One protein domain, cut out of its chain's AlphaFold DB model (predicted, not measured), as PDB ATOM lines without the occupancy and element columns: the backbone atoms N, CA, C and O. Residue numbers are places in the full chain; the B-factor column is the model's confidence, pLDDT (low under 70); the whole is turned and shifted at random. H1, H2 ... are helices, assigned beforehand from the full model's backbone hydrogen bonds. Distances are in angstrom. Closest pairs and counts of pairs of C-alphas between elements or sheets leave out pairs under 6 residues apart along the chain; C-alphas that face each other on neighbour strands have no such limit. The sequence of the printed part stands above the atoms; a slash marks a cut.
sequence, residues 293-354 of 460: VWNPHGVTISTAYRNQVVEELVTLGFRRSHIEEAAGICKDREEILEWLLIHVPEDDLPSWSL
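AT A GLANCE: This is residues 293 to 354 of the 460 residues of an uncharacterized protein of Cryomyces minteri (UniProt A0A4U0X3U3). Three short helices make a small body with their centres in a triangle: H1 and H2 form a hairpin opened into a V, and H3 crosses H2 nearly at right angles. The stretches without a named helix, residues 293 to 302 before H1 and residues 344 to 354 after H3, lie at opposite ends of the longest axis. The printed part has 62 residues with three named helices, H1, H2 and H3 along the chain, and no named strand; its class is all helix, with 34 residues in the named helices. It is compact, with a radius of gyration of the C-alphas of 11.1 A, and spans 31 by 25 by 16 A.

HOW THE PARTS SIT: Begin with the longest helix, H1, residues 303 to 315. Look from it to H2, residues 320 to 329: the two touch, and their closest C-alphas are those of Val 314 and Arg 320, 6.1 A apart. They run opposite ways at a steep tilt of 43 degrees and are a helical hairpin. Next find H3, residues 333 to 343, which touches H2; their closest C-alphas, those of Ala 326 and Ile 336, are 5.5 A apart. The lines of H2 and H3 are about perpendicular, but only just, at 70.2 degrees. H1 and H3 are close but not clearly touching; their closest C-alphas are those of Val 309 and Arg 333, 6.3 A apart. These two run the same way at a steep tilt of 55 degrees. In H1 and H3 every O i to N i+4 pair is within hydrogen-bond range, while in H2 it is 5 of 6.

IN THESE COORDINATES: Find C-alpha 303 at (198.203, 172.478, 254.962); from there H1 runs 18.5 A to C-alpha 315 at (207.155, 157.477, 261.113). H2 begins at Arg 320 and ends at Ile 329, 14.8 A from first to last C-alpha. H3 begins at Arg 333 and runs 15.2 A to His 343, whose C-alpha stands at (208.727, 156.876, 242.188).

THE WHOLE: The two C-alphas farthest apart are those of His 297 and Ser 351, 32.3 A. From the first printed C-alpha, that of Val 293, to the last, that of Leu 354, it is 24.2 A. The printed part has no cut. The links from H1 to H2, with 4 residues, and from H2 to H3, with 3 residues, are both tight. Read the model's confidence in the B-factor column: the mean pLDDT of the printed part is 87.7, and no printed residue is under 70.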
ATOM      1  N   VAL A 293     198.307 158.887 235.965       84.25
ATOM      2  CA  VAL A 293     197.690 160.195 236.191       84.25
ATOM      3  C   VAL A 293     197.424 160.319 237.681       84.25
ATOM      4  O   VAL A 293     196.564 159.621 238.213       84.25
ATOM      5  N   TRP A 294     198.166 161.210 238.328       85.75
ATOM      6  CA  TRP A 294     198.038 161.514 239.748       85.75
ATOM      7  C   TRP A 294     197.160 162.749 239.933       85.75
ATOM      8  O   TRP A 294     197.271 163.708 239.169       85.75
ATOM      9  N   ASN A 295     196.266 162.714 240.920       86.75
ATOM     10  CA  ASN A 295     195.324 163.788 241.230       86.75
ATOM     11  C   ASN A 295     194.561 164.343 240.000       86.75
ATOM     12  O   ASN A 295     194.607 165.543 239.710       86.75
ATOM     13  N   PRO A 296     193.793 163.504 239.278       83.25
ATOM     14  CA  PRO A 296     193.090 163.922 238.059       83.25
ATOM     15  C   PRO A 296     192.055 165.035 238.287       83.25
ATOM     16  O   PRO A 296     191.671 165.726 237.347       83.25
ATOM     17  N   HIS A 297     191.583 165.203 239.524       82.50
ATOM     18  CA  HIS A 297     190.572 166.195 239.892       82.50
ATOM     19  C   HIS A 297     191.159 167.461 240.533       82.50
ATOM     20  O   HIS A 297     190.391 168.343 240.914       82.50
ATOM     21  N   GLY A 298     192.489 167.566 240.654       81.75
ATOM     22  CA  GLY A 298     193.160 168.745 241.210       81.75
ATOM     23  C   GLY A 298     192.751 169.067 242.648       81.75
ATOM     24  O   GLY A 298     192.654 170.234 243.023       81.75
ATOM     25  N   VAL A 299     192.461 168.046 243.456       84.00
ATOM     26  CA  VAL A 299     192.047 168.223 244.849       84.00
ATOM     27  C   VAL A 299     193.244 168.720 245.651       84.00
ATOM     28  O   VAL A 299     194.294 168.080 245.693       84.00
ATOM     29  N   THR A 300     193.086 169.880 246.283       78.50
ATOM     30  CA  THR A 300     194.125 170.488 247.113       78.50
ATOM     31  C   THR A 300     193.961 170.070 248.565       78.50
ATOM     32  O   THR A 300     192.943 170.358 249.200       78.50
ATOM     33  N   ILE A 301     194.998 169.445 249.107       80.69
ATOM     34  CA  ILE A 301     195.067 169.052 250.511       80.69
ATOM     35  C   ILE A 301     195.252 170.290 251.403       80.69
ATOM     36  O   ILE A 301     196.060 171.169 251.095       80.69
ATOM     37  N   SER A 302     194.546 170.356 252.538       87.38
ATOM     38  CA  SER A 302     194.778 171.411 253.535       87.38
ATOM     39  C   SER A 302     196.185 171.313 254.143       87.38
ATOM     40  O   SER A 302     196.681 170.219 254.410       87.38
ATOM     41  N   THR A 303     196.827 172.449 254.428       86.00
ATOM     42  CA  THR A 303     198.203 172.478 254.962       86.00
ATOM     43  C   THR A 303     198.340 171.745 256.301       86.00
ATOM     44  O   THR A 303     199.344 171.085 256.545       86.00
ATOM     45  N   ALA A 304     197.315 171.812 257.158       88.50
ATOM     46  CA  ALA A 304     197.305 171.098 258.435       88.50
ATOM     47  C   ALA A 304     197.283 169.573 258.239       88.50
ATOM     48  O   ALA A 304     198.069 168.861 258.860       88.50
ATOM     49  N   TYR A 305     196.435 169.081 257.330       87.94
ATOM     50  CA  TYR A 305     196.369 167.656 257.004       87.94
ATOM     51  C   TYR A 305     197.630 167.177 256.277       87.94
ATOM     52  O   TYR A 305     198.119 166.089 256.561       87.94
ATOM     53  N   ARG A 306     198.221 168.009 255.406       88.19
ATOM     54  CA  ARG A 306     199.509 167.710 254.765       88.19
ATOM     55  C   ARG A 306     200.596 167.449 255.806       88.19
ATOM     56  O   ARG A 306     201.270 166.432 255.721       88.19
ATOM     57  N   ASN A 307     200.731 168.322 256.803       90.06
ATOM     58  CA  ASN A 307     201.736 168.150 257.855       90.06
ATOM     59  C   ASN A 307     201.491 166.882 258.680       90.06
ATOM     60  O   ASN A 307     202.441 166.179 259.004       90.06
ATOM     61  N   GLN A 308     200.229 166.556 258.974       92.38
ATOM     62  CA  GLN A 308     199.884 165.304 259.646       92.38
ATOM     63  C   GLN A 308     200.322 164.085 258.818       92.38
ATOM     64  O   GLN A 308     200.978 163.191 259.343       92.38
ATOM     65  N   VAL A 309     200.002 164.066 257.522       90.81
ATOM     66  CA  VAL A 309     200.380 162.970 256.618       90.81
ATOM     67  C   VAL A 309     201.897 162.855 256.469       90.81
ATOM     68  O   VAL A 309     202.420 161.743 256.437       90.81
ATOM     69  N   VAL A 310     202.612 163.983 256.420       92.06
ATOM     70  CA  VAL A 310     204.081 163.998 256.390       92.06
ATOM     71  C   VAL A 310     204.648 163.325 257.637       92.06
ATOM     72  O   VAL A 310     205.476 162.431 257.504       92.06
ATOM     73  N   GLU A 311     204.183 163.688 258.833       93.81
ATOM     74  CA  GLU A 311     204.641 163.050 260.075       93.81
ATOM     75  C   GLU A 311     204.303 161.552 260.105       93.81
ATOM     76  O   GLU A 311     205.163 160.733 260.425       93.81
ATOM     77  N   GLU A 312     203.093 161.159 259.690       92.88
ATOM     78  CA  GLU A 312     202.702 159.746 259.598       92.88
ATOM     79  C   GLU A 312     203.635 158.955 258.662       92.88
ATOM     80  O   GLU A 312     204.139 157.894 259.031       92.88
ATOM     81  N   LEU A 313     203.934 159.470 257.468       90.94
ATOM     82  CA  LEU A 313     204.787 158.775 256.498       90.94
ATOM     83  C   LEU A 313     206.271 158.786 256.892       90.94
ATOM     84  O   LEU A 313     206.976 157.809 256.634       90.94
ATOM     85  N   VAL A 314     206.737 159.826 257.588       93.69
ATOM     86  CA  VAL A 314     208.078 159.836 258.195       93.69
ATOM     87  C   VAL A 314     208.180 158.758 259.277       93.69
ATOM     88  O   VAL A 314     209.174 158.033 259.311       93.69
ATOM     89  N   THR A 315     207.150 158.570 260.115       93.31
ATOM     90  CA  THR A 315     207.155 157.477 261.113       93.31
ATOM     91  C   THR A 315     207.150 156.086 260.478       93.31
ATOM     92  O   THR A 315     207.673 155.143 261.067       93.31
ATOM     93  N   LEU A 316     206.624 155.962 259.255       89.75
ATOM     94  CA  LEU A 316     206.690 154.736 258.456       89.75
ATOM     95  C   LEU A 316     208.075 154.502 257.821       89.75
ATOM     96  O   LEU A 316     208.310 153.426 257.277       89.75
ATOM     97  N   GLY A 317     209.004 155.455 257.931       89.75
ATOM     98  CA  GLY A 317     210.402 155.307 257.521       89.75
ATOM     99  C   GLY A 317     210.758 155.948 256.180       89.75
ATOM    100  O   GLY A 317     211.876 155.756 255.711       89.75
ATOM    101  N   PHE A 318     209.848 156.699 255.556       91.94
ATOM    102  CA  PHE A 318     210.149 157.436 254.325       91.94
ATOM    103  C   PHE A 318     210.904 158.741 254.624       91.94
ATOM    104  O   PHE A 318     210.682 159.394 255.647       91.94
ATOM    105  N   ARG A 319     211.780 159.170 253.705       90.44
ATOM    106  CA  ARG A 319     212.454 160.474 253.807       90.44
ATOM    107  C   ARG A 319     211.471 161.622 253.598       90.44
ATOM    108  O   ARG A 319     210.669 161.604 252.666       90.44
ATOM    109  N   ARG A 320     211.602 162.668 254.420       92.62
ATOM    110  CA  ARG A 320     210.718 163.844 254.386       92.62
ATOM    111  C   ARG A 320     210.682 164.539 253.023       92.62
ATOM    112  O   ARG A 320     209.603 164.904 252.576       92.62
ATOM    113  N   SER A 321     211.829 164.649 252.350       91.38
ATOM    114  CA  SER A 321     211.951 165.281 251.028       91.38
ATOM    115  C   SER A 321     211.023 164.655 249.986       91.38
ATOM    116  O   SER A 321     210.296 165.369 249.306       91.38
ATOM    117  N   HIS A 322     210.993 163.322 249.906       89.62
ATOM    118  CA  HIS A 322     210.149 162.612 248.943       89.62
ATOM    119  C   HIS A 322     208.663 162.776 249.267       89.62
ATOM    120  O   HIS A 322     207.838 162.889 248.366       89.62
ATOM    121  N   ILE A 323     208.310 162.804 250.556       92.50
ATOM    122  CA  ILE A 323     206.914 162.961 250.978       92.50
ATOM    123  C   ILE A 323     206.405 164.369 250.651       92.50
ATOM    124  O   ILE A 323     205.268 164.516 250.211       92.50
ATOM    125  N   GLU A 324     207.225 165.401 250.859       91.31
ATOM    126  CA  GLU A 324     206.860 166.785 250.541       91.31
ATOM    127  C   GLU A 324     206.624 166.980 249.036       91.31
ATOM    128  O   GLU A 324     205.643 167.623 248.657       91.31
ATOM    129  N   GLU A 325     207.456 166.367 248.190       89.81
ATOM    130  CA  GLU A 325     207.264 166.339 246.735       89.81
ATOM    131  C   GLU A 325     205.962 165.615 246.354       89.81
ATOM    132  O   GLU A 325     205.100 166.177 245.671       89.81
ATOM    133  N   ALA A 326     205.762 164.406 246.882       90.75
ATOM    134  CA  ALA A 326     204.572 163.599 246.630       90.75
ATOM    135  C   ALA A 326     203.279 164.308 247.072       90.75
ATOM    136  O   ALA A 326     202.270 164.280 246.364       90.75
ATOM    137  N   ALA A 327     203.307 164.996 248.215       88.50
ATOM    138  CA  ALA A 327     202.176 165.744 248.761       88.50
ATOM    139  C   ALA A 327     201.834 167.026 247.978       88.50
ATOM    140  O   ALA A 327     200.788 167.636 248.229       88.50
ATOM    141  N   GLY A 328     202.709 167.459 247.065       87.06
ATOM    142  CA  GLY A 328     202.419 168.506 246.090       87.06
ATOM    143  C   GLY A 328     201.624 167.999 244.883       87.06
ATOM    144  O   GLY A 328     200.844 168.756 244.311       87.06
ATOM    145  N   ILE A 329     201.799 166.724 244.523       86.88
ATOM    146  CA  ILE A 329     201.220 166.113 243.319       86.88
ATOM    147  C   ILE A 329     199.917 165.368 243.646       86.88
ATOM    148  O   ILE A 329     198.946 165.458 242.898       86.88
ATOM    149  N   CYS A 330     199.880 164.648 244.767       89.00
ATOM    150  CA  CYS A 330     198.815 163.705 245.110       89.00
ATOM    151  C   CYS A 330     197.664 164.344 245.906       89.00
ATOM    152  O   CYS A 330     197.821 165.396 246.526       89.00
ATOM    153  N   LYS A 331     196.500 163.679 245.917       86.00
ATOM    154  CA  LYS A 331     195.258 164.161 246.545       86.00
ATOM    155  C   LYS A 331     195.037 163.683 247.986       86.00
ATOM    156  O   LYS A 331     194.441 164.404 248.773       86.00
ATOM    157  N   ASP A 332     195.480 162.469 248.313       88.06
ATOM    158  CA  ASP A 332     195.155 161.747 249.550       88.06
ATOM    159  C   ASP A 332     196.400 161.038 250.089       88.06
ATOM    160  O   ASP A 332     197.345 160.773 249.345       88.06
ATOM    161  N   ARG A 333     196.380 160.648 251.371       90.25
ATOM    162  CA  ARG A 333     197.463 159.860 251.990       90.25
ATOM    163  C   ARG A 333     197.784 158.585 251.205       90.25
ATOM    164  O   ARG A 333     198.948 158.221 251.081       90.25
ATOM    165  N   GLU A 334     196.756 157.896 250.718       90.31
ATOM    166  CA  GLU A 334     196.908 156.645 249.966       90.31
ATOM    167  C   GLU A 334     197.623 156.888 248.637       90.31
ATOM    168  O   GLU A 334     198.601 156.211 248.341       90.31
ATOM    169  N   GLU A 335     197.220 157.926 247.904       89.62
ATOM    170  CA  GLU A 335     197.845 158.294 246.633       89.62
ATOM    171  C   GLU A 335     199.298 158.766 246.833       89.62
ATOM    172  O   GLU A 335     200.166 158.412 246.042       89.62
ATOM    173  N   ILE A 336     199.591 159.479 247.931       91.38
ATOM    174  CA  ILE A 336     200.966 159.843 248.314       91.38
ATOM    175  C   ILE A 336     201.813 158.584 248.537       91.38
ATOM    176  O   ILE A 336     202.941 158.503 248.055       91.38
ATOM    177  N   LEU A 337     201.286 157.594 249.260       91.25
ATOM    178  CA  LEU A 337     201.999 156.348 249.532       91.25
ATOM    179  C   LEU A 337     202.233 155.540 248.249       91.25
ATOM    180  O   LEU A 337     203.333 155.036 248.042       91.25
ATOM    181  N   GLU A 338     201.235 155.448 247.372       90.38
ATOM    182  CA  GLU A 338     201.371 154.793 246.066       90.38
ATOM    183  C   GLU A 338     202.401 155.501 245.180       90.38
ATOM    184  O   GLU A 338     203.252 154.845 244.577       90.38
ATOM    185  N   TRP A 339     202.377 156.836 245.150       91.38
ATOM    186  CA  TRP A 339     203.355 157.622 244.410       91.38
ATOM    187  C   TRP A 339     204.769 157.366 244.924       91.38
ATOM    188  O   TRP A 339     205.659 157.108 244.115       91.38
ATOM    189  N   LEU A 340     204.966 157.359 246.248       91.44
ATOM    190  CA  LEU A 340     206.262 157.085 246.874       91.44
ATOM    191  C   LEU A 340     206.780 155.690 246.515       91.44
ATOM    192  O   LEU A 340     207.927 155.564 246.101       91.44
ATOM    193  N   LEU A 341     205.937 154.659 246.611       89.31
ATOM    194  CA  LEU A 341     206.323 153.282 246.281       89.31
ATOM    195  C   LEU A 341     206.691 153.092 244.804       89.31
ATOM    196  O   LEU A 341     207.453 152.185 244.484       89.31
ATOM    197  N   ILE A 342     206.137 153.914 243.911       87.56
ATOM    198  CA  ILE A 342     206.409 153.828 242.474       87.56
ATOM    199  C   ILE A 342     207.590 154.703 242.072       87.56
ATOM    200  O   ILE A 342     208.298 154.327 241.148       87.56
ATOM    201  N   HIS A 343     207.786 155.872 242.694       85.69
ATOM    202  CA  HIS A 343     208.727 156.876 242.188       85.69
ATOM    203  C   HIS A 343     210.072 156.900 242.910       85.69
ATOM    204  O   HIS A 343     211.078 157.214 242.267       85.69
ATOM    205  N   VAL A 344     210.101 156.537 244.194       87.12
ATOM    206  CA  VAL A 344     211.308 156.557 245.029       87.12
ATOM    207  C   VAL A 344     212.205 155.357 244.688       87.12
ATOM    208  O   VAL A 344     211.688 154.259 244.482       87.12
ATOM    209  N   PRO A 345     213.538 155.538 244.601       80.81
ATOM    210  CA  PRO A 345     214.466 154.431 244.367       80.81
ATOM    211  C   PRO A 345     214.423 153.394 245.498       80.81
ATOM    212  O   PRO A 345     214.170 153.733 246.654       80.81
ATOM    213  N   GLU A 346     214.726 152.132 245.171       78.81
ATOM    214  CA  GLU A 346     214.637 151.003 246.111       78.81
ATOM    215  C   GLU A 346     215.499 151.186 247.376       78.81
ATOM    216  O   GLU A 346     215.096 150.744 248.451       78.81
ATOM    217  N   ASP A 347     216.637 151.881 247.274       77.12
ATOM    218  CA  ASP A 347     217.554 152.138 248.398       77.12
ATOM    219  C   ASP A 347     216.970 153.080 249.465       77.12
ATOM    220  O   ASP A 347     217.387 153.055 250.626       77.12
ATOM    221  N   ASP A 348     215.997 153.908 249.083       84.38
ATOM    222  CA  ASP A 348     215.368 154.901 249.958       84.38
ATOM    223  C   ASP A 348     213.992 154.450 250.474       84.38
ATOM    224  O   ASP A 348     213.319 155.197 251.197       84.38
ATOM    225  N   LEU A 349     213.569 153.232 250.120       86.19
ATOM    226  CA  LEU A 349     212.326 152.639 250.588       86.19
ATOM    227  C   LEU A 349     212.508 151.932 251.946       86.19
ATOM    228  O   LEU A 349     213.530 151.291 252.201       86.19
ATOM    229  N   PRO A 350     211.501 151.982 252.837       86.88
ATOM    230  CA  PRO A 350     211.535 151.235 254.090       86.88
ATOM    231  C   PRO A 350     211.602 149.721 253.866       86.88
ATOM    232  O   PRO A 350     210.926 149.178 252.991       86.88
ATOM    233  N   SER A 351     212.308 149.001 254.738       80.75
ATOM    234  CA  SER A 351     212.500 147.547 254.615       80.75
ATOM    235  C   SER A 351     211.206 146.725 254.628       80.75
ATOM    236  O   SER A 351     211.156 145.664 254.017       80.75
ATOM    237  N   TRP A 352     210.144 147.209 255.283       84.00
ATOM    238  CA  TRP A 352     208.840 146.534 255.303       84.00
ATOM    239  C   TRP A 352     208.107 146.585 253.956       84.00
ATOM    240  O   TRP A 352     207.184 145.800 253.741       84.00
ATOM    241  N   SER A 353     208.484 147.511 253.068       83.50
ATOM    242  CA  SER A 353     207.901 147.629 251.727       83.50
ATOM    243  C   SER A 353     208.513 146.640 250.729       83.50
ATOM    244  O   SER A 353     207.934 146.384 249.674       83.50
ATOM    245  N   LEU A 354     209.658 146.049 251.081       81.44
ATOM    246  CA  LEU A 354     210.383 145.095 250.256       81.44
ATOM    247  C   LEU A 354     209.967 143.650 250.594       81.44
ATOM    248  O   LEU A 354     209.604 143.355 251.737       81.44
TER     249      LEU A 354